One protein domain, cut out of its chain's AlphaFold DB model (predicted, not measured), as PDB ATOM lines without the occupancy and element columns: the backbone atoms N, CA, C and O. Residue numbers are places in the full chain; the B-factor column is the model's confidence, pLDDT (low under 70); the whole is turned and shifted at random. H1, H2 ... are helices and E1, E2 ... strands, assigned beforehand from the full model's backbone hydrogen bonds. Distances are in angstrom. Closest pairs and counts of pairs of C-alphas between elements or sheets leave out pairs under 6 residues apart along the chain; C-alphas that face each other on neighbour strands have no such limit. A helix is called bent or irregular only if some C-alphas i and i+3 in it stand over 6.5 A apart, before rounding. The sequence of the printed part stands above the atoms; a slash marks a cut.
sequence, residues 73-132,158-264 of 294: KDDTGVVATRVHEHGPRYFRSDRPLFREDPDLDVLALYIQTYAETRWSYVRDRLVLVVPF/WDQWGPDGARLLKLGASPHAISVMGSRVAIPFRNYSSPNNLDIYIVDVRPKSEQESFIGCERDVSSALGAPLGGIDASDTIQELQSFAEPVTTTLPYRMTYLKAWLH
ATOM      1  N   LYS A  73     152.487 214.366 169.609       90.00
ATOM      2  CA  LYS A  73     152.101 214.993 168.335       90.00
ATOM      3  C   LYS A  73     151.956 213.933 167.238       90.00
ATOM      4  O   LYS A  73     152.598 212.887 167.297       90.00
ATOM      5  N   ASP A  74     151.148 214.222 166.222       85.38
ATOM      6  CA  ASP A  74     150.838 213.267 165.144       85.38
ATOM      7  C   ASP A  74     152.073 212.852 164.313       85.38
ATOM      8  O   ASP A  74     152.100 211.770 163.733       85.38
ATOM      9  N   ASP A  75     153.110 213.693 164.271       83.25
ATOM     10  CA  ASP A  75     154.385 213.491 163.564       83.25
ATOM     11  C   ASP A  75     155.498 212.907 164.455       83.25
ATOM     12  O   ASP A  75     156.678 212.896 164.091       83.25
ATOM     13  N   THR A  76     155.132 212.441 165.649       83.56
ATOM     14  CA  THR A  76     156.069 211.949 166.653       83.56
ATOM     15  C   THR A  76     155.916 210.448 166.851       83.56
ATOM     16  O   THR A  76     154.819 209.931 167.049       83.56
ATOM     17  N   GLY A  77     157.046 209.741 166.877       79.62
ATOM     18  CA  GLY A  77     157.096 208.329 167.252       79.62
ATOM     19  C   GLY A  77     157.955 208.067 168.489       79.62
ATOM     20  O   GLY A  77     158.658 208.940 169.005       79.62
ATOM     21  N   VAL A  78     157.930 206.818 168.954       80.88
ATOM     22  CA  VAL A  78     158.773 206.328 170.054       80.88
ATOM     23  C   VAL A  78     159.831 205.391 169.478       80.88
ATOM     24  O   VAL A  78     159.501 204.404 168.829       80.88
ATOM     25  N   VAL A  79     161.111 205.695 169.706       72.06
ATOM     26  CA  VAL A  79     162.242 204.902 169.177       72.06
ATOM     27  C   VAL A  79     162.686 203.825 170.154       72.06
ATOM     28  O   VAL A  79     163.148 202.762 169.748       72.06
ATOM     29  N   ALA A  80     162.623 204.114 171.454       65.19
ATOM     30  CA  ALA A  80     163.113 203.196 172.468       65.19
ATOM     31  C   ALA A  80     162.279 203.278 173.738       65.19
ATOM     32  O   ALA A  80     162.027 204.361 174.265       65.19
ATOM     33  N   THR A  81     161.929 202.098 174.240       74.00
ATOM     34  CA  THR A  81     161.301 201.896 175.537       74.00
ATOM     35  C   THR A  81     162.136 200.896 176.334       74.00
ATOM     36  O   THR A  81     162.464 199.801 175.863       74.00
ATOM     37  N   ARG A  82     162.549 201.282 177.544       79.50
ATOM     38  CA  ARG A  82     163.139 200.350 178.515       79.50
ATOM     39  C   ARG A  82     162.355 200.425 179.806       79.50
ATOM     40  O   ARG A  82     161.968 201.506 180.235       79.50
ATOM     41  N   VAL A  83     162.139 199.260 180.389       77.31
ATOM     42  CA  VAL A  83     161.433 199.091 181.648       77.31
ATOM     43  C   VAL A  83     162.452 198.621 182.665       77.31
ATOM     44  O   VAL A  83     163.190 197.671 182.400       77.31
ATOM     45  N   HIS A  84     162.510 199.318 183.791       79.00
ATOM     46  CA  HIS A  84     163.390 199.004 184.898       79.00
ATOM     47  C   HIS A  84     162.533 198.815 186.143       79.00
ATOM     48  O   HIS A  84     161.829 199.732 186.568       79.00
ATOM     49  N   GLU A  85     162.609 197.619 186.708       73.81
ATOM     50  CA  GLU A  85     162.004 197.263 187.984       73.81
ATOM     51  C   GLU A  85     163.076 196.704 188.912       73.81
ATOM     52  O   GLU A  85     164.166 196.305 188.475       73.81
ATOM     53  N   HIS A  86     162.772 196.693 190.202       67.25
ATOM     54  CA  HIS A  86     163.623 196.018 191.156       67.25
ATOM     55  C   HIS A  86     163.458 194.497 190.999       67.25
ATOM     56  O   HIS A  86     162.344 193.980 190.990       67.25
ATOM     57  N   GLY A  87     164.564 193.762 190.852       55.72
ATOM     58  CA  GLY A  87     164.527 192.304 191.000       55.72
ATOM     59  C   GLY A  87     164.366 191.943 192.482       55.72
ATOM     60  O   GLY A  87     164.802 192.718 193.322       55.72
ATOM     61  N   PRO A  88     163.807 190.781 192.851       48.31
ATOM     62  CA  PRO A  88     163.636 190.423 194.257       48.31
ATOM     63  C   PRO A  88     164.999 190.361 194.963       48.31
ATOM     64  O   PRO A  88     165.797 189.462 194.690       48.31
ATOM     65  N   ARG A  89     165.278 191.294 195.883       56.06
ATOM     66  CA  ARG A  89     166.482 191.250 196.726       56.06
ATOM     67  C   ARG A  89     166.105 191.233 198.196       56.06
ATOM     68  O   ARG A  89     166.359 192.158 198.948       56.06
ATOM     69  N   TYR A  90     165.551 190.107 198.621       52.31
ATOM     70  CA  TYR A  90     165.434 189.809 200.042       52.31
ATOM     71  C   TYR A  90     166.795 189.347 200.568       52.31
ATOM     72  O   TYR A  90     167.097 188.147 200.533       52.31
ATOM     73  N   PHE A  91     167.634 190.255 201.074       54.91
ATOM     74  CA  PHE A  91     168.805 189.817 201.826       54.91
ATOM     75  C   PHE A  91     168.391 189.573 203.276       54.91
ATOM     76  O   PHE A  91     167.842 190.429 203.962       54.91
ATOM     77  N   ARG A  92     168.675 188.371 203.799       49.91
ATOM     78  CA  ARG A  92     168.396 188.035 205.212       49.91
ATOM     79  C   ARG A  92     169.088 188.980 206.206       49.91
ATOM     80  O   ARG A  92     168.683 189.031 207.362       49.91
ATOM     81  N   SER A  93     170.131 189.682 205.766       56.22
ATOM     82  CA  SER A  93     170.879 190.682 206.527       56.22
ATOM     83  C   SER A  93     170.256 192.080 206.511       56.22
ATOM     84  O   SER A  93     170.760 192.949 207.224       56.22
ATOM     85  N   ASP A  94     169.189 192.314 205.738       53.12
ATOM     86  CA  ASP A  94     168.574 193.635 205.643       53.12
ATOM     87  C   ASP A  94     168.018 194.053 207.005       53.12
ATOM     88  O   ASP A  94     167.170 193.391 207.622       53.12
ATOM     89  N   ARG A  95     168.543 195.174 207.503       52.53
ATOM     90  CA  ARG A  95     168.105 195.776 208.761       52.53
ATOM     91  C   ARG A  95     166.600 196.081 208.665       52.53
ATOM     92  O   ARG A  95     166.154 196.528 207.616       52.53
ATOM     93  N   PRO A  96     165.805 195.937 209.743       54.19
ATOM     94  CA  PRO A  96     164.349 196.136 209.695       54.19
ATOM     95  C   PRO A  96     163.884 197.489 209.131       54.19
ATOM     96  O   PRO A  96     162.838 197.548 208.502       54.19
ATOM     97  N   LEU A  97     164.671 198.557 209.323       45.28
ATOM     98  CA  LEU A  97     164.410 199.908 208.790       45.28
ATOM     99  C   LEU A  97     164.821 200.097 207.316       45.28
ATOM    100  O   LEU A  97     164.564 201.146 206.738       45.28
ATOM    101  N   PHE A  98     165.495 199.105 206.741       48.47
ATOM    102  CA  PHE A  98     166.017 199.082 205.374       48.47
ATOM    103  C   PHE A  98     165.418 197.928 204.563       48.47
ATOM    104  O   PHE A  98     165.880 197.658 203.458       48.47
ATOM    105  N   ARG A  99     164.403 197.238 205.105       54.97
ATOM    106  CA  ARG A  99     163.616 196.283 204.329       54.97
ATOM    107  C   ARG A  99     162.878 197.040 203.238       54.97
ATOM    108  O   ARG A  99     162.293 198.087 203.508       54.97
ATOM    109  N   GLU A 100     162.925 196.489 202.033       60.34
ATOM    110  CA  GLU A 100     162.110 196.949 200.915       60.34
ATOM    111  C   GLU A 100     160.644 196.941 201.340       60.34
ATOM    112  O   GLU A 100     160.107 195.920 201.777       60.34
ATOM    113  N   ASP A 101     160.039 198.123 201.293       68.69
ATOM    114  CA  ASP A 101     158.609 198.287 201.450       68.69
ATOM    115  C   ASP A 101     158.008 198.205 200.042       68.69
ATOM    116  O   ASP A 101     158.214 199.136 199.258       68.69
ATOM    117  N   PRO A 102     157.294 197.120 199.691       68.94
ATOM    118  CA  PRO A 102     156.687 196.978 198.370       68.94
ATOM    119  C   PRO A 102     155.654 198.080 198.080       68.94
ATOM    120  O   PRO A 102     155.306 198.326 196.922       68.94
ATOM    121  N   ASP A 103     155.172 198.792 199.106       73.81
ATOM    122  CA  ASP A 103     154.327 199.980 198.957       73.81
ATOM    123  C   ASP A 103     155.094 201.229 198.518       73.81
ATOM    124  O   ASP A 103     154.496 202.221 198.095       73.81
ATOM    125  N   LEU A 104     156.420 201.169 198.533       78.69
ATOM    126  CA  LEU A 104     157.301 202.232 198.071       78.69
ATOM    127  C   LEU A 104     158.016 201.884 196.766       78.69
ATOM    128  O   LEU A 104     158.700 202.755 196.232       78.69
ATOM    129  N   ASP A 105     157.855 200.666 196.243       87.19
ATOM    130  CA  ASP A 105     158.468 200.257 194.982       87.19
ATOM    131  C   ASP A 105     157.952 201.093 193.807       87.19
ATOM    132  O   ASP A 105     156.766 201.443 193.706       87.19
ATOM    133  N   VAL A 106     158.859 201.380 192.874       91.31
ATOM    134  CA  VAL A 106     158.551 202.128 191.656       91.31
ATOM    135  C   VAL A 106     158.932 201.353 190.408       91.31
ATOM    136  O   VAL A 106     159.800 200.485 190.397       91.31
ATOM    137  N   LEU A 107     158.292 201.746 189.322       92.44
ATOM    138  CA  LEU A 107     158.623 201.412 187.956       92.44
ATOM    139  C   LEU A 107     159.328 202.611 187.323       92.44
ATOM    140  O   LEU A 107     158.817 203.728 187.408       92.44
ATOM    141  N   ALA A 108     160.458 202.400 186.648       93.56
ATOM    142  CA  ALA A 108     161.082 203.440 185.833       93.56
ATOM    143  C   ALA A 108     161.040 203.069 184.349       93.56
ATOM    144  O   ALA A 108     161.536 202.020 183.926       93.56
ATOM    145  N   LEU A 109     160.470 203.962 183.547       92.69
ATOM    146  CA  LEU A 109     160.308 203.798 182.109       92.69
ATOM    147  C   LEU A 109     161.188 204.810 181.395       92.69
ATOM    148  O   LEU A 109     160.932 206.009 181.459       92.69
ATOM    149  N   TYR A 110     162.211 204.334 180.695       92.50
ATOM    150  CA  TYR A 110     162.959 205.181 179.775       92.50
ATOM    151  C   TYR A 110     162.211 205.261 178.454       92.50
ATOM    152  O   TYR A 110     161.986 204.235 177.807       92.50
ATOM    153  N   ILE A 111     161.860 206.480 178.059       91.31
ATOM    154  CA  ILE A 111     161.128 206.776 176.836       91.31
ATOM    155  C   ILE A 111     162.001 207.700 176.000       91.31
ATOM    156  O   ILE A 111     162.404 208.772 176.445       91.31
ATOM    157  N   GLN A 112     162.293 207.281 174.776       90.94
ATOM    158  CA  GLN A 112     162.935 208.140 173.797       90.94
ATOM    159  C   GLN A 112     161.994 208.347 172.624       90.94
ATOM    160  O   GLN A 112     161.679 207.401 171.897       90.94
ATOM    161  N   THR A 113     161.582 209.589 172.429       89.69
ATOM    162  CA  THR A 113     160.739 209.996 171.311       89.69
ATOM    163  C   THR A 113     161.585 210.616 170.207       89.69
ATOM    164  O   THR A 113     162.760 210.959 170.396       89.69
ATOM    165  N   TYR A 114     160.996 210.731 169.026       86.38
ATOM    166  CA  TYR A 114     161.529 211.537 167.943       86.38
ATOM    167  C   TYR A 114     160.394 212.350 167.336       86.38
ATOM    168  O   TYR A 114     159.327 211.802 167.074       86.38
ATOM    169  N   ALA A 115     160.653 213.632 167.108       81.06
ATOM    170  CA  ALA A 115     159.791 214.497 166.319       81.06
ATOM    171  C   ALA A 115     160.513 214.820 165.007       81.06
ATOM    172  O   ALA A 115     161.677 215.251 165.016       81.06
ATOM    173  N   GLU A 116     159.847 214.577 163.879       73.94
ATOM    174  CA  GLU A 116     160.376 214.938 162.568       73.94
ATOM    175  C   GLU A 116     160.150 216.436 162.336       73.94
ATOM    176  O   GLU A 116     159.058 216.889 162.013       73.94
ATOM    177  N   THR A 117     161.198 217.242 162.516       68.94
ATOM    178  CA  THR A 117     161.136 218.660 162.146       68.94
ATOM    179  C   THR A 117     161.721 218.844 160.751       68.94
ATOM    180  O   THR A 117     162.639 218.121 160.365       68.94
ATOM    181  N   ARG A 118     161.251 219.855 160.002       61.44
ATOM    182  CA  ARG A 118     161.660 220.143 158.605       61.44
ATOM    183  C   ARG A 118     163.180 220.186 158.355       61.44
ATOM    184  O   ARG A 118     163.587 220.105 157.204       61.44
ATOM    185  N   TRP A 119     163.999 220.337 159.400       64.12
ATOM    186  CA  TRP A 119     165.451 220.512 159.298       64.12
ATOM    187  C   TRP A 119     166.269 219.687 160.305       64.12
ATOM    188  O   TRP A 119     167.496 219.766 160.282       64.12
ATOM    189  N   SER A 120     165.639 218.920 161.207       68.00
ATOM    190  CA  SER A 120     166.362 218.142 162.225       68.00
ATOM    191  C   SER A 120     165.509 217.052 162.884       68.00
ATOM    192  O   SER A 120     164.283 217.147 162.949       68.00
ATOM    193  N   TYR A 121     166.170 216.040 163.447       70.56
ATOM    194  CA  TYR A 121     165.529 215.074 164.337       70.56
ATOM    195  C   TYR A 121     165.741 215.516 165.779       70.56
ATOM    196  O   TYR A 121     166.853 215.393 166.304       70.56
ATOM    197  N   VAL A 122     164.688 216.011 166.427       74.00
ATOM    198  CA  VAL A 122     164.750 216.312 167.861       74.00
ATOM    199  C   VAL A 122     164.290 215.091 168.640       74.00
ATOM    200  O   VAL A 122     163.323 214.428 168.268       74.00
ATOM    201  N   ARG A 123     165.029 214.760 169.701       86.25
ATOM    202  CA  ARG A 123     164.760 213.602 170.555       86.25
ATOM    203  C   ARG A 123     164.545 214.073 171.978       86.25
ATOM    204  O   ARG A 123     165.508 214.519 172.608       86.25
ATOM    205  N   ASP A 124     163.327 213.920 172.485       91.44
ATOM    206  CA  ASP A 124     163.117 213.996 173.925       91.44
ATOM    207  C   ASP A 124     163.546 212.661 174.542       91.44
ATOM    208  O   ASP A 124     163.287 211.574 174.015       91.44
ATOM    209  N   ARG A 125     164.280 212.756 175.647       92.69
ATOM    210  CA  ARG A 125     164.733 211.613 176.438       92.69
ATOM    211  C   ARG A 125     164.105 211.761 177.797       92.69
ATOM    212  O   ARG A 125     164.361 212.751 178.476       92.69
ATOM    213  N   LEU A 126     163.271 210.810 178.164       94.50
ATOM    214  CA  LEU A 126     162.411 210.924 179.322       94.50
ATOM    215  C   LEU A 126     162.580 209.711 180.222       94.50
ATOM    216  O   LEU A 126     162.811 208.596 179.748       94.50
ATOM    217  N   VAL A 127     162.426 209.932 181.519       95.44
ATOM    218  CA  VAL A 127     162.212 208.868 182.495       95.44
ATOM    219  C   VAL A 127     160.890 209.136 183.186       95.44
ATOM    220  O   VAL A 127     160.725 210.176 183.818       95.44
ATOM    221  N   LEU A 128     159.949 208.203 183.052       95.69
ATOM    222  CA  LEU A 128     158.703 208.215 183.806       95.69
ATOM    223  C   LEU A 128     158.846 207.277 185.004       95.69
ATOM    224  O   LEU A 128     159.051 206.076 184.827       95.69
ATOM    225  N   VAL A 129     158.752 207.833 186.206       95.69
ATOM    226  CA  VAL A 129     158.769 207.089 187.468       95.69
ATOM    227  C   VAL A 129     157.331 206.914 187.944       95.69
ATOM    228  O   VAL A 129     156.632 207.902 188.160       95.69
ATOM    229  N   VAL A 130     156.886 205.670 188.103       94.88
ATOM    230  CA  VAL A 130     155.514 205.327 188.499       94.88
ATOM    231  C   VAL A 130     155.557 204.437 189.740       94.88
ATOM    232  O   VAL A 130     156.001 203.295 189.640       94.88
ATOM    233  N   PRO A 131     155.106 204.906 190.912       92.94
ATOM    234  CA  PRO A 131     154.915 204.039 192.069       92.94
ATOM    235  C   PRO A 131     153.954 202.889 191.759       92.94
ATOM    236  O   PRO A 131     152.877 203.100 191.194       92.94
ATOM    237  N   PHE A 132     154.287 201.670 192.188       90.88
ATOM    238  CA  PHE A 132     153.379 200.528 192.039       90.88
ATOM    239  C   PHE A 132     152.071 200.729 192.813       90.88
ATOM    240  O   PHE A 132     151.030 200.201 192.422       90.88
ATOM    241  N   TRP A 158     145.683 210.615 180.977       95.81
ATOM    242  CA  TRP A 158     146.839 211.148 181.710       95.81
ATOM    243  C   TRP A 158     146.461 212.175 182.779       95.81
ATOM    244  O   TRP A 158     146.951 212.094 183.897       95.81
ATOM    245  N   ASP A 159     145.569 213.110 182.464       95.62
ATOM    246  CA  ASP A 159     145.081 214.154 183.371       95.62
ATOM    247  C   ASP A 159     144.482 213.610 184.679       95.62
ATOM    248  O   ASP A 159     144.524 214.289 185.701       95.62
ATOM    249  N   GLN A 160     143.980 212.373 184.676       95.25
ATOM    250  CA  GLN A 160     143.364 211.753 185.847       95.25
ATOM    251  C   GLN A 160     144.330 210.946 186.716       95.25
ATOM    252  O   GLN A 160     144.012 210.717 187.884       95.25
ATOM    253  N   TRP A 161     145.463 210.465 186.188       95.75
ATOM    254  CA  TRP A 161     146.393 209.600 186.941       95.75
ATOM    255  C   TRP A 161     147.850 210.064 186.932       95.75
ATOM    256  O   TRP A 161     148.575 209.761 187.875       95.75
ATOM    257  N   GLY A 162     148.281 210.762 185.886       95.31
ATOM    258  CA  GLY A 162     149.659 211.172 185.649       95.31
ATOM    259  C   GLY A 162     150.161 212.218 186.641       95.31
ATOM    260  O   GLY A 162     151.166 211.932 187.290       95.31
ATOM    261  N   PRO A 163     149.475 213.372 186.811       95.31
ATOM    262  CA  PRO A 163     149.925 214.453 187.683       95.31
ATOM    263  C   PRO A 163     150.370 213.969 189.066       95.31
ATOM    264  O   PRO A 163     151.554 214.032 189.383       95.31
ATOM    265  N   ASP A 164     149.468 213.378 189.845       92.50
ATOM    266  CA  ASP A 164     149.779 212.964 191.220       92.50
ATOM    267  C   ASP A 164     150.318 211.528 191.328       92.50
ATOM    268  O   ASP A 164     150.788 211.112 192.387       92.50
ATOM    269  N   GLY A 165     150.209 210.735 190.259       94.19
ATOM    270  CA  GLY A 165     150.522 209.305 190.272       94.19
ATOM    271  C   GLY A 165     151.847 208.932 189.618       94.19
ATOM    272  O   GLY A 165     152.232 207.763 189.694       94.19
ATOM    273  N   ALA A 166     152.545 209.875 188.987       95.69
ATOM    274  CA  ALA A 166     153.831 209.639 188.346       95.69
ATOM    275  C   ALA A 166     154.728 210.883 188.378       95.69
ATOM    276  O   ALA A 166     154.253 212.005 188.529       95.69
ATOM    277  N   ARG A 167     156.041 210.687 188.199       95.25
ATOM    278  CA  ARG A 167     157.020 211.767 188.008       95.25
ATOM    279  C   ARG A 167     157.675 211.649 186.643       95.25
ATOM    280  O   ARG A 167     158.290 210.624 186.350       95.25
ATOM    281  N   LEU A 168     157.576 212.695 185.825       95.69
ATOM    282  CA  LEU A 168     158.264 212.767 184.542       95.69
ATOM    283  C   LEU A 168     159.567 213.554 184.700       95.69
ATOM    284  O   LEU A 168     159.596 214.619 185.307       95.69
ATOM    285  N   LEU A 169     160.644 213.015 184.140       95.25
ATOM    286  CA  LEU A 169     161.970 213.620 184.140       95.25
ATOM    287  C   LEU A 169     162.434 213.779 182.694       95.25
ATOM    288  O   LEU A 169     162.463 212.788 181.958       95.25
ATOM    289  N   LYS A 170     162.835 214.985 182.286       93.94
ATOM    290  CA  LYS A 170     163.445 215.237 180.974       93.94
ATOM    291  C   LYS A 170     164.962 215.255 181.102       93.94
ATOM    292  O   LYS A 170     165.525 216.001 181.892       93.94
ATOM    293  N   LEU A 171     165.626 214.417 180.315       92.50
ATOM    294  CA  LEU A 171     167.067 214.218 180.365       92.50
ATOM    295  C   LEU A 171     167.764 214.987 179.239       92.50
ATOM    296  O   LEU A 171     167.404 214.860 178.065       92.50
ATOM    297  N   GLY A 172     168.837 215.702 179.574       88.44
ATOM    298  CA  GLY A 172     169.698 216.363 178.588       88.44
ATOM    299  C   GLY A 172     170.544 215.396 177.746       88.44
ATOM    300  O   GLY A 172     171.025 215.762 176.675       88.44
ATOM    301  N   ALA A 173     170.724 214.151 178.197       88.44
ATOM    302  CA  ALA A 173     171.516 213.124 177.518       88.44
ATOM    303  C   ALA A 173     170.883 211.733 177.667       88.44
ATOM    304  O   ALA A 173     169.934 211.543 178.426       88.44
ATOM    305  N   SER A 174     171.376 210.746 176.915       88.19
ATOM    306  CA  SER A 174     170.949 209.355 177.105       88.19
ATOM    307  C   SER A 174     171.625 208.778 178.352       88.19
ATOM    308  O   SER A 174     172.847 208.897 178.469       88.19
ATOM    309  N   PRO A 175     170.870 208.163 179.277       88.94
ATOM    310  CA  PRO A 175     171.452 207.540 180.455       88.94
ATOM    311  C   PRO A 175     172.192 206.259 180.058       88.94
ATOM    312  O   PRO A 175     171.822 205.590 179.089       88.94
ATOM    313  N   HIS A 176     173.225 205.900 180.821       83.94
ATOM    314  CA  HIS A 176     174.008 204.683 180.590       83.94
ATOM    315  C   HIS A 176     173.181 203.427 180.911       83.94
ATOM    316  O   HIS A 176     172.837 202.649 180.021       83.94
ATOM    317  N   ALA A 177     172.775 203.273 182.173       84.19
ATOM    318  CA  ALA A 177     171.871 202.217 182.626       84.19
ATOM    319  C   ALA A 177     171.105 202.676 183.869       84.19
ATOM    320  O   ALA A 177     171.713 202.911 184.912       84.19
ATOM    321  N   ILE A 178     169.783 202.803 183.745       89.31
ATOM    322  CA  ILE A 178     168.902 203.149 184.862       89.31
ATOM    323  C   ILE A 178     168.795 201.951 185.801       89.31
ATOM    324  O   ILE A 178     168.674 200.806 185.356       89.31
ATOM    325  N   SER A 179     168.819 202.223 187.101       88.25
ATOM    326  CA  SER A 179     168.581 201.225 188.137       88.25
ATOM    327  C   SER A 179     167.499 201.716 189.085       88.25
ATOM    328  O   SER A 179     167.463 202.895 189.428       88.25
ATOM    329  N   VAL A 180     166.626 200.808 189.501       86.81
ATOM    330  CA  VAL A 180     165.548 201.068 190.454       86.81
ATOM    331  C   VAL A 180     165.791 200.234 191.702       86.81
ATOM    332  O   VAL A 180     166.267 199.109 191.576       86.81
ATOM    333  N   MET A 181     165.486 200.779 192.878       83.44
ATOM    334  CA  MET A 181     165.453 200.054 194.147       83.44
ATOM    335  C   MET A 181     164.491 200.741 195.114       83.44
ATOM    336  O   MET A 181     164.724 201.892 195.502       83.44
ATOM    337  N   GLY A 182     163.435 200.043 195.531       84.31
ATOM    338  CA  GLY A 182     162.395 200.661 196.344       84.31
ATOM    339  C   GLY A 182     161.794 201.864 195.622       84.31
ATOM    340  O   GLY A 182     161.492 201.822 194.431       84.31
ATOM    341  N   SER A 183     161.760 202.985 196.330       87.19
ATOM    342  CA  SER A 183     161.315 204.290 195.836       87.19
ATOM    343  C   SER A 183     162.348 205.075 195.033       87.19
ATOM    344  O   SER A 183     162.097 206.229 194.674       87.19
ATOM    345  N   ARG A 184     163.549 204.518 194.842       88.06
ATOM    346  CA  ARG A 184     164.706 205.240 194.309       88.06
ATOM    347  C   ARG A 184     165.032 204.800 192.896       88.06
ATOM    348  O   ARG A 184     165.090 203.609 192.599       88.06
ATOM    349  N   VAL A 185     165.347 205.774 192.055       90.62
ATOM    350  CA  VAL A 185     165.780 205.587 190.671       90.62
ATOM    351  C   VAL A 185     167.129 206.268 190.484       90.62
ATOM    352  O   VAL A 185     167.243 207.477 190.660       90.62
ATOM    353  N   ALA A 186     168.153 205.500 190.123       90.69
ATOM    354  CA  ALA A 186     169.455 206.018 189.723       90.69
ATOM    355  C   ALA A 186     169.500 206.216 188.207       90.69
ATOM    356  O   ALA A 186     169.235 205.290 187.436       90.69
ATOM    357  N   ILE A 187     169.887 207.422 187.795       91.62
ATOM    358  CA  ILE A 187     170.000 207.875 186.409       91.62
ATOM    359  C   ILE A 187     171.440 208.361 186.190       91.62
ATOM    360  O   ILE A 187     171.767 209.520 186.455       91.62
ATOM    361  N   PRO A 188     172.332 207.458 185.765       88.31
ATOM    362  CA  PRO A 188     173.732 207.759 185.517       88.31
ATOM    363  C   PRO A 188     173.966 208.200 184.073       88.31
ATOM    364  O   PRO A 188     173.502 207.564 183.120       88.31
ATOM    365  N   PHE A 189     174.765 209.244 183.916       87.38
ATOM    366  CA  PHE A 189     175.254 209.770 182.655       87.38
ATOM    367  C   PHE A 189     176.752 209.545 182.550       87.38
ATOM    368  O   PHE A 189     177.518 209.788 183.485       87.38
ATOM    369  N   ARG A 190     177.170 209.081 181.374       81.06
ATOM    370  CA  ARG A 190     178.579 208.896 181.068       81.06
ATOM    371  C   ARG A 190     179.140 210.154 180.434       81.06
ATOM    372  O   ARG A 190     178.610 210.631 179.430       81.06
ATOM    373  N   ASN A 191     180.241 210.654 180.982       77.38
ATOM    374  CA  ASN A 191     180.987 211.715 180.335       77.38
ATOM    375  C   ASN A 191     181.933 211.104 179.293       77.38
ATOM    376  O   ASN A 191     182.958 210.526 179.637       77.38
ATOM    377  N   TYR A 192     181.610 211.227 178.005       73.19
ATOM    378  CA  TYR A 192     182.472 210.693 176.941       73.19
ATOM    379  C   TYR A 192     183.832 211.400 176.848       73.19
ATOM    380  O   TYR A 192     184.794 210.793 176.391       73.19
ATOM    381  N   SER A 193     183.935 212.644 177.320       75.69
ATOM    382  CA  SER A 193     185.206 213.376 177.400       75.69
ATOM    383  C   SER A 193     186.057 212.951 178.602       75.69
ATOM    384  O   SER A 193     187.231 213.295 178.679       75.69
ATOM    385  N   SER A 194     185.473 212.233 179.561       75.12
ATOM    386  CA  SER A 194     186.151 211.731 180.752       75.12
ATOM    387  C   SER A 194     185.520 210.388 181.139       75.12
ATOM    388  O   SER A 194     184.660 210.349 182.018       75.12
ATOM    389  N   PRO A 195     185.890 209.287 180.456       70.81
ATOM    390  CA  PRO A 195     185.185 208.001 180.539       70.81
ATOM    391  C   PRO A 195     185.200 207.371 181.937       70.81
ATOM    392  O   PRO A 195     184.351 206.524 182.229       70.81
ATOM    393  N   ASN A 196     186.120 207.829 182.789       73.69
ATOM    394  CA  ASN A 196     186.261 207.444 184.189       73.69
ATOM    395  C   ASN A 196     185.281 208.185 185.116       73.69
ATOM    396  O   ASN A 196     185.215 207.876 186.300       73.69
ATOM    397  N   ASN A 197     184.517 209.151 184.598       78.88
ATOM    398  CA  ASN A 197     183.572 209.949 185.370       78.88
ATOM    399  C   ASN A 197     182.129 209.595 185.026       78.88
ATOM    400  O   ASN A 197     181.715 209.615 183.862       78.88
ATOM    401  N   LEU A 198     181.355 209.336 186.076       81.56
ATOM    402  CA  LEU A 198     179.915 209.137 186.002       81.56
ATOM    403  C   LEU A 198     179.212 210.208 186.832       81.56
ATOM    404  O   LEU A 198     179.469 210.358 188.028       81.56
ATOM    405  N   ASP A 199     178.310 210.928 186.174       84.94
ATOM    406  CA  ASP A 199     177.397 211.883 186.793       84.94
ATOM    407  C   ASP A 199     176.090 211.156 187.091       84.94
ATOM    408  O   ASP A 199     175.462 210.616 186.184       84.94
ATOM    409  N   ILE A 200     175.690 211.076 188.355       85.44
ATOM    410  CA  ILE A 200     174.641 210.150 188.779       85.44
ATOM    411  C   ILE A 200     173.603 210.888 189.591       85.44
ATOM    412  O   ILE A 200     173.898 211.454 190.641       85.44
ATOM    413  N   TYR A 201     172.368 210.830 189.113       88.94
ATOM    414  CA  TYR A 201     171.223 211.414 189.788       88.94
ATOM    415  C   TYR A 201     170.408 210.306 190.430       88.94
ATOM    416  O   TYR A 201     170.038 209.341 189.768       88.94
ATOM    417  N   ILE A 202     170.124 210.438 191.717       88.50
ATOM    418  CA  ILE A 202     169.224 209.551 192.447       88.50
ATOM    419  C   ILE A 202     167.942 210.324 192.716       88.50
ATOM    420  O   ILE A 202     167.972 211.342 193.405       88.50
ATOM    421  N   VAL A 203     166.831 209.827 192.185       90.81
ATOM    422  CA  VAL A 203     165.485 210.368 192.385       90.81
ATOM    423  C   VAL A 203     164.736 209.454 193.342       90.81
ATOM    424  O   VAL A 203     164.602 208.269 193.070       90.81
ATOM    425  N   ASP A 204     164.271 209.990 194.465       88.94
ATOM    426  CA  ASP A 204     163.547 209.269 195.515       88.94
ATOM    427  C   ASP A 204     162.133 209.844 195.655       88.94
ATOM    428  O   ASP A 204     161.987 211.003 196.034       88.94
ATOM    429  N   VAL A 205     161.099 209.051 195.362       88.44
ATOM    430  CA  VAL A 205     159.689 209.506 195.329       88.44
ATOM    431  C   VAL A 205     158.880 209.116 196.575       88.44
ATOM    432  O   VAL A 205     157.661 208.959 196.522       88.44
ATOM    433  N   ARG A 206     159.529 208.920 197.733       83.31
ATOM    434  CA  ARG A 206     158.806 208.589 198.982       83.31
ATOM    435  C   ARG A 206     157.820 209.693 199.391       83.31
ATOM    436  O   ARG A 206     158.161 210.871 199.268       83.31
ATOM    437  N   PRO A 207     156.679 209.351 200.029       67.94
ATOM    438  CA  PRO A 207     155.659 210.317 200.467       67.94
ATOM    439  C   PRO A 207     156.126 211.429 201.424       67.94
ATOM    440  O   PRO A 207     155.414 212.407 201.611       67.94
ATOM    441  N   LYS A 208     157.301 211.295 202.056       65.38
ATOM    442  CA  LYS A 208     157.906 212.324 202.930       65.38
ATOM    443  C   LYS A 208     159.197 212.920 202.373       65.38
ATOM    444  O   LYS A 208     159.907 213.620 203.091       65.38
ATOM    445  N   SER A 209     159.516 212.629 201.115       58.59
ATOM    446  CA  SER A 209     160.729 213.120 200.463       58.59
ATOM    447  C   SER A 209     160.834 214.648 200.557       58.59
ATOM    448  O   SER A 209     161.899 215.144 200.908       58.59
ATOM    449  N   GLU A 210     159.726 215.380 200.406       53.81
ATOM    450  CA  GLU A 210     159.663 216.841 200.579       53.81
ATOM    451  C   GLU A 210     160.040 217.324 201.988       53.81
ATOM    452  O   GLU A 210     160.779 218.291 202.129       53.81
ATOM    453  N   GLN A 211     159.584 216.658 203.053       48.72
ATOM    454  CA  GLN A 211     159.823 217.110 204.435       48.72
ATOM    455  C   GLN A 211     161.292 216.958 204.857       48.72
ATOM    456  O   GLN A 211     161.805 217.762 205.633       48.72
ATOM    457  N   GLU A 212     161.990 215.964 204.307       46.16
ATOM    458  CA  GLU A 212     163.434 215.780 204.498       46.16
ATOM    459  C   GLU A 212     164.280 216.596 203.506       46.16
ATOM    460  O   GLU A 212     165.503 216.631 203.631       46.16
ATOM    461  N   SER A 213     163.653 217.250 202.521       45.00
ATOM    462  CA  SER A 213     164.349 217.993 201.462       45.00
ATOM    463  C   SER A 213     164.796 219.395 201.876       45.00
ATOM    464  O   SER A 213     165.602 219.993 201.170       45.00
ATOM    465  N   PHE A 214     164.332 219.923 203.016       43.16
ATOM    466  CA  PHE A 214     164.489 221.352 203.336       43.16
ATOM    467  C   PHE A 214     165.009 221.664 204.745       43.16
ATOM    468  O   PHE A 214     164.889 222.798 205.208       43.16
ATOM    469  N   ILE A 215     165.664 220.714 205.419       33.25
ATOM    470  CA  ILE A 215     166.540 221.066 206.547       33.25
ATOM    471  C   ILE A 215     167.909 221.460 205.971       33.25
ATOM    472  O   ILE A 215     168.844 220.666 205.969       33.25
ATOM    473  N   GLY A 216     168.017 222.691 205.456       36.41
ATOM    474  CA  GLY A 216     169.308 223.384 205.367       36.41
ATOM    475  C   GLY A 216     169.860 223.819 204.003       36.41
ATOM    476  O   GLY A 216     170.947 224.387 204.010       36.41
ATOM    477  N   CYS A 217     169.175 223.648 202.868       32.81
ATOM    478  CA  CYS A 217     169.607 224.282 201.610       32.81
ATOM    479  C   CYS A 217     168.439 224.919 200.852       32.81
ATOM    480  O   CYS A 217     167.346 224.363 200.777       32.81
ATOM    481  N   GLU A 218     168.698 226.126 200.357       36.19
ATOM    482  CA  GLU A 218     167.771 227.033 199.687       36.19
ATOM    483  C   GLU A 218     167.151 226.442 198.411       36.19
ATOM    484  O   GLU A 218     167.658 225.494 197.813       36.19
ATOM    485  N   ARG A 219     166.010 227.030 198.033       40.56
ATOM    486  CA  ARG A 219     165.199 226.715 196.850       40.56
ATOM    487  C   ARG A 219     166.038 226.704 195.563       40.56
ATOM    488  O   ARG A 219     167.000 227.452 195.446       40.56
ATOM    489  N   ASP A 220     165.572 225.909 194.599       38.81
ATOM    490  CA  ASP A 220     166.049 225.773 193.212       38.81
ATOM    491  C   ASP A 220     167.175 224.755 192.951       38.81
ATOM    492  O   ASP A 220     168.291 225.077 192.543       38.81
ATOM    493  N   VAL A 221     166.818 223.466 193.006       45.94
ATOM    494  CA  VAL A 221     167.610 222.383 192.378       45.94
ATOM    495  C   VAL A 221     167.680 222.545 190.846       45.94
ATOM    496  O   VAL A 221     168.556 221.966 190.212       45.94
ATOM    497  N   SER A 222     166.833 223.397 190.252       43.00
ATOM    498  CA  SER A 222     166.864 223.709 188.813       43.00
ATOM    499  C   SER A 222     168.137 224.461 188.375       43.00
ATOM    500  O   SER A 222     168.487 224.452 187.199       43.00
ATOM    501  N   SER A 223     168.879 225.055 189.321       39.50
ATOM    502  CA  SER A 223     170.056 225.895 189.029       39.50
ATOM    503  C   SER A 223     171.331 225.480 189.782       39.50
ATOM    504  O   SER A 223     172.426 225.888 189.403       39.50
ATOM    505  N   ALA A 224     171.213 224.700 190.866       36.78
ATOM    506  CA  ALA A 224     172.273 224.565 191.876       36.78
ATOM    507  C   ALA A 224     173.213 223.352 191.722       36.78
ATOM    508  O   ALA A 224     174.186 223.229 192.464       36.78
ATOM    509  N   LEU A 225     172.983 222.462 190.756       45.62
ATOM    510  CA  LEU A 225     173.926 221.389 190.445       45.62
ATOM    511  C   LEU A 225     174.575 221.714 189.109       45.62
ATOM    512  O   LEU A 225     174.035 221.376 188.062       45.62
ATOM    513  N   GLY A 226     175.725 222.392 189.147       41.28
ATOM    514  CA  GLY A 226     176.584 222.679 187.993       41.28
ATOM    515  C   GLY A 226     177.169 221.420 187.342       41.28
ATOM    516  O   GLY A 226     178.381 221.305 187.174       41.28
ATOM    517  N   ALA A 227     176.320 220.450 187.012       49.34
ATOM    518  CA  ALA A 227     176.669 219.245 186.300       49.34
ATOM    519  C   ALA A 227     176.814 219.599 184.809       49.34
ATOM    520  O   ALA A 227     175.851 220.029 184.173       49.34
ATOM    521  N   PRO A 228     178.013 219.446 184.231       55.03
ATOM    522  CA  PRO A 228     178.311 219.936 182.889       55.03
ATOM    523  C   PRO A 228     177.634 219.130 181.764       55.03
ATOM    524  O   PRO A 228     177.659 219.565 180.616       55.03
ATOM    525  N   LEU A 229     177.033 217.967 182.061       56.06
ATOM    526  CA  LEU A 229     176.394 217.072 181.090       56.06
ATOM    527  C   LEU A 229     175.118 216.434 181.661       56.06
ATOM    528  O   LEU A 229     175.084 216.010 182.814       56.06
ATOM    529  N   GLY A 230     174.085 216.305 180.821       61.03
ATOM    530  CA  GLY A 230     172.915 215.470 181.119       61.03
ATOM    531  C   GLY A 230     171.983 216.005 182.207       61.03
ATOM    532  O   GLY A 230     171.397 215.200 182.922       61.03
ATOM    533  N   GLY A 231     171.836 217.329 182.333       80.25
ATOM    534  CA  GLY A 231     170.897 217.939 183.281       80.25
ATOM    535  C   GLY A 231     169.512 217.285 183.232       80.25
ATOM    536  O   GLY A 231     169.034 216.908 182.156       80.25
ATOM    537  N   ILE A 232     168.906 217.110 184.405       88.56
ATOM    538  CA  ILE A 232     167.557 216.568 184.541       88.56
ATOM    539  C   ILE A 232     166.614 217.725 184.837       88.56
ATOM    540  O   ILE A 232     166.692 218.330 185.904       88.56
ATOM    541  N   ASP A 233     165.713 218.006 183.903       90.81
ATOM    542  CA  ASP A 233     164.561 218.855 184.167       90.81
ATOM    543  C   ASP A 233     163.486 218.003 184.849       90.81
ATOM    544  O   ASP A 233     162.950 217.045 184.281       90.81
ATOM    545  N   ALA A 234     163.242 218.340 186.111       90.38
ATOM    546  CA  ALA A 234     162.242 217.737 186.971       90.38
ATOM    547  C   ALA A 234     161.233 218.798 187.426       90.38
ATOM    548  O   ALA A 234     160.792 218.765 188.570       90.38
ATOM    549  N   SER A 235     160.909 219.772 186.577       89.44
ATOM    550  CA  SER A 235     159.857 220.756 186.846       89.44
ATOM    551  C   SER A 235     158.489 220.079 186.941       89.44
ATOM    552  O   SER A 235     158.241 219.084 186.261       89.44
ATOM    553  N   ASP A 236     157.578 220.627 187.752       91.50
ATOM    554  CA  ASP A 236     156.230 220.054 187.887       91.50
ATOM    555  C   ASP A 236     155.434 220.124 186.581       91.50
ATOM    556  O   ASP A 236     154.609 219.258 186.315       91.50
ATOM    557  N   THR A 237     155.719 221.109 185.729       93.44
ATOM    558  CA  THR A 237     155.207 221.167 184.359       93.44
ATOM    559  C   THR A 237     156.358 221.399 183.391       93.44
ATOM    560  O   THR A 237     157.029 222.429 183.451       93.44
ATOM    561  N   ILE A 238     156.554 220.470 182.455       91.75
ATOM    562  CA  ILE A 238     157.574 220.577 181.408       91.75
ATOM    563  C   ILE A 238     156.916 221.156 180.149       91.75
ATOM    564  O   ILE A 238     156.147 220.481 179.465       91.75
ATOM    565  N   GLN A 239     157.213 222.424 179.860       87.38
ATOM    566  CA  GLN A 239     156.609 223.188 178.757       87.38
ATOM    567  C   GLN A 239     157.243 222.871 177.393       87.38
ATOM    568  O   GLN A 239     156.567 222.842 176.370       87.38
ATOM    569  N   GLU A 240     158.552 222.620 177.362       81.94
ATOM    570  CA  GLU A 240     159.341 222.558 176.125       81.94
ATOM    571  C   GLU A 240     159.583 221.122 175.638       81.94
ATOM    572  O   GLU A 240     160.713 220.733 175.316       81.94
ATOM    573  N   LEU A 241     158.539 220.297 175.621       88.06
ATOM    574  CA  LEU A 241     158.607 218.959 175.038       88.06
ATOM    575  C   LEU A 241     158.266 219.028 173.550       88.06
ATOM    576  O   LEU A 241     157.158 219.387 173.161       88.06
ATOM    577  N   GLN A 242     159.226 218.678 172.696       87.69
ATOM    578  CA  GLN A 242     159.036 218.775 171.247       87.69
ATOM    579  C   GLN A 242     158.069 217.714 170.725       87.69
ATOM    580  O   GLN A 242     157.357 217.959 169.755       87.69
ATOM    581  N   SER A 243     158.029 216.573 171.405       88.94
ATOM    582  CA  SER A 243     157.303 215.363 171.016       88.94
ATOM    583  C   SER A 243     155.845 215.334 171.486       88.94
ATOM    584  O   SER A 243     155.066 214.494 171.042       88.94
ATOM    585  N   PHE A 244     155.459 216.224 172.402       89.94
ATOM    586  CA  PHE A 244     154.158 216.187 173.073       89.94
ATOM    587  C   PHE A 244     153.255 217.307 172.577       89.94
ATOM    588  O   PHE A 244     153.718 218.412 172.297       89.94
ATOM    589  N   ALA A 245     151.966 217.008 172.433       89.94
ATOM    590  CA  ALA A 245     150.986 217.968 171.931       89.94
ATOM    591  C   ALA A 245     150.755 219.128 172.913       89.94
ATOM    592  O   ALA A 245     150.449 220.241 172.492       89.94
ATOM    593  N   GLU A 246     150.927 218.861 174.207       92.50
ATOM    594  CA  GLU A 246     150.654 219.780 175.307       92.50
ATOM    595  C   GLU A 246     151.772 219.697 176.360       92.50
ATOM    596  O   GLU A 246     152.460 218.670 176.442       92.50
ATOM    597  N   PRO A 247     151.961 220.748 177.183       93.94
ATOM    598  CA  PRO A 247     152.824 220.684 178.357       93.94
ATOM    599  C   PRO A 247     152.438 219.519 179.268       93.94
ATOM    600  O   PRO A 247     151.258 219.300 179.549       93.94
ATOM    601  N   VAL A 248     153.430 218.787 179.771       94.94
ATOM    602  CA  VAL A 248     153.174 217.622 180.626       94.94
ATOM    603  C   VAL A 248     153.374 218.000 182.084       94.94
ATOM    604  O   VAL A 248     154.444 218.475 182.456       94.94
ATOM    605  N   THR A 249     152.343 217.772 182.900       95.56
ATOM    606  CA  THR A 249     152.368 218.046 184.342       95.56
ATOM    607  C   THR A 249     152.507 216.756 185.150       95.56
ATOM    608  O   THR A 249     151.771 215.799 184.906       95.56
ATOM    609  N   THR A 250     153.435 216.758 186.111       94.19
ATOM    610  CA  THR A 250     153.652 215.736 187.143       94.19
ATOM    611  C   THR A 250     154.029 216.382 188.472       94.19
ATOM    612  O   THR A 250     155.081 217.003 188.583       94.19
ATOM    613  N   THR A 251     153.198 216.189 189.485       91.88
ATOM    614  CA  THR A 251     153.274 216.756 190.836       91.88
ATOM    615  C   THR A 251     153.654 215.721 191.893       91.88
ATOM    616  O   THR A 251     153.729 216.068 193.069       91.88
ATOM    617  N   LEU A 252     153.937 214.465 191.510       90.44
ATOM    618  CA  LEU A 252     154.408 213.445 192.452       90.44
ATOM    619  C   LEU A 252     155.651 213.955 193.217       90.44
ATOM    620  O   LEU A 252     156.658 214.274 192.569       90.44
ATOM    621  N   PRO A 253     155.613 214.010 194.563       89.75
ATOM    622  CA  PRO A 253     156.728 214.469 195.381       89.75
ATOM    623  C   PRO A 253     158.011 213.679 195.128       89.75
ATOM    624  O   PRO A 253     157.984 212.458 194.955       89.75
ATOM    625  N   TYR A 254     159.152 214.366 195.141       87.81
ATOM    626  CA  TYR A 254     160.451 213.728 194.964       87.81
ATOM    627  C   TYR A 254     161.562 214.456 195.719       87.81
ATOM    628  O   TYR A 254     161.489 215.646 196.016       87.81
ATOM    629  N   ARG A 255     162.649 213.723 195.955       86.44
ATOM    630  CA  ARG A 255     163.953 214.247 196.353       86.44
ATOM    631  C   ARG A 255     164.985 213.811 195.327       86.44
ATOM    632  O   ARG A 255     165.063 212.631 194.996       86.44
ATOM    633  N   MET A 256     165.811 214.741 194.862       86.00
ATOM    634  CA  MET A 256     166.908 214.440 193.945       86.00
ATOM    635  C   MET A 256     168.256 214.657 194.631       86.00
ATOM    636  O   MET A 256     168.470 215.664 195.297       86.00
ATOM    637  N   THR A 257     169.165 213.696 194.486       84.94
ATOM    638  CA  THR A 257     170.556 213.793 194.949       84.94
ATOM    639  C   THR A 257     171.489 213.577 193.769       84.94
ATOM    640  O   THR A 257     171.253 212.683 192.960       84.94
ATOM    641  N   TYR A 258     172.554 214.367 193.685       84.69
ATOM    642  CA  TYR A 258     173.598 214.207 192.680       84.69
ATOM    643  C   TYR A 258     174.872 213.660 193.313       84.69
ATOM    644  O   TYR A 258     175.300 214.106 194.380       84.69
ATOM    645  N   LEU A 259     175.472 212.690 192.634       81.56
ATOM    646  CA  LEU A 259     176.723 212.056 193.001       81.56
ATOM    647  C   LEU A 259     177.636 212.037 191.780       81.56
ATOM    648  O   LEU A 259     177.210 211.698 190.676       81.56
ATOM    649  N   LYS A 260     178.913 212.336 192.002       83.19
ATOM    650  CA  LYS A 260     179.960 212.148 191.003       83.19
ATOM    651  C   LYS A 260     180.817 210.957 191.400       83.19
ATOM    652  O   LYS A 260     181.447 210.983 192.458       83.19
ATOM    653  N   ALA A 261     180.831 209.922 190.568       79.81
ATOM    654  CA  ALA A 261     181.655 208.738 190.778       79.81
ATOM    655  C   ALA A 261     182.881 208.769 189.857       79.81
ATOM    656  O   ALA A 261     182.775 209.128 188.682       79.81
ATOM    657  N   TRP A 262     184.026 208.376 190.413       78.62
ATOM    658  CA  TRP A 262     185.312 208.288 189.723       78.62
ATOM    659  C   TRP A 262     185.732 206.820 189.650       78.62
ATOM    660  O   TRP A 262     185.772 206.127 190.668       78.62
ATOM    661  N   LEU A 263     186.048 206.343 188.454       71.44
ATOM    662  CA  LEU A 263     186.604 205.019 188.212       71.44
ATOM    663  C   LEU A 263     188.128 205.165 188.170       71.44
ATOM    664  O   LEU A 263     188.673 205.823 187.291       71.44
ATOM    665  N   HIS A 264     188.823 204.603 189.159       61.91
ATOM    666  CA  HIS A 264     190.261 204.817 189.384       61.91
ATOM    667  C   HIS A 264     191.202 204.108 188.382       61.91
ATOM    668  O   HIS A 264     192.384 203.959 188.675       61.91
TER     669      HIS A 264
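Overview. This is residues 73 to 132 and 158 to 264 of the 294 residues of an uncharacterized protein of Polyporus brumalis (UniProt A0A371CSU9). Look first for two strongly twisted sheets that are partly face to face, their strands crossed: a loosely overlapping sandwich of the branched sheet E1 to E5 with the sheet E6 E7 E8 E9. Helix H1 is at the rim of the first sheet, a long stretch, residues 225 to 254, is tied to E5 by a short pairing, and the loop residues 92 to 97 and 215 to 220 stick out. The printed part has 167 residues, with two named helices and nine named strands in the order E1 E2 E3 E4 H1 E5 E6 E7 E8 H2 E9, its neighbour strands antiparallel in both sheets. The class is mostly strand, though under half of the residues are in named elements. The whole is compact, with a radius of gyration of the C-alphas of 16.7 A and spans of 56 by 45 by 36 A.

Along the chain. Begin in the branched sheet with its longest strand, E2, residues 106 to 117: find C-alpha 106 at (158.551, 202.128, 191.656) and run 33.9 A to C-alpha 117. E1 is residues 76 to 84, 23.5 A long, and bends by 54 degrees at residue 79. E3 is residues 120 to 122 and runs on into E4, residues 125 to 131, across a break of 2 residues at 17 degrees. E4 is 20.0 A long; E5 is residues 167 to 171, 12.9 A. In the second sheet look for E6 at residues 179 to 181, E7 at 184 to 190, 19.5 A long, E8 at 197 to 204, 22.5 A, and E9 at 255 to 262, which runs 23.1 A to C-alpha 262 at (185.312, 208.288, 189.723). H1, residues 158 to 165, starts at C-alpha 158 (146.839, 211.148, 181.710); it is irregular, with C-alphas 160 and 163 7.3 A apart. H2 is residues 221 to 224.

Arrangement. Stay on E2, which has three neighbours: E1 is on one side, beside residues 108 to 115, and E3, beside 114 to 117, and E4, beside 106 to 112, are on the other side. The hairpin E1 and E2 has N 79 and O 112 within hydrogen-bond range at 2.8 A, and the hairpin E2 and E3 has N 115 and O 122 at 3.0 A. Between E2 and E4 look at N 107 and O 130, 2.8 A; between E4 and the edge strand E5, at N 129 and O 167, 2.8 A. E1, E2 and E3 form a meander, each strand the antiparallel neighbour of the one before, and so do E6, E7 and E8. The second sheet runs E6 E7 E8 E9; N 181 and O 184 are 2.9 A apart, N 187 and O 201 2.8 A, and N 200 and O 259 2.8 A. The two sheets form a sandwich, two sheets face to face: the facing parts are 9.9 A centre to centre, with strands at 53 degrees. The closest C-alphas of E2 and E6 are those of Ala 108 and Val 180, 6.9 A apart. E5 and E9 are apart. H1 only grazes the branched sheet, with residues 162 to 165; H2 is on neither sheet. In H1, 2 of 4 O i to N i+4 pairs are within hydrogen-bond range, and H2 is too short for such a pair.

Size, cuts and confidence. The two C-alphas farthest apart, those of Ser 93 and Arg 118, are 57.0 A from each other. Residues 133 to 157 are not printed, and C-alphas 132 and 158 are 16.2 A apart across the cut. The long links are E1 to E2, E8 to H2 and H2 to E9. The mean pLDDT of the printed part is 77.2; 47 residues are under 70, among them 86 to 102 and 207 to 230.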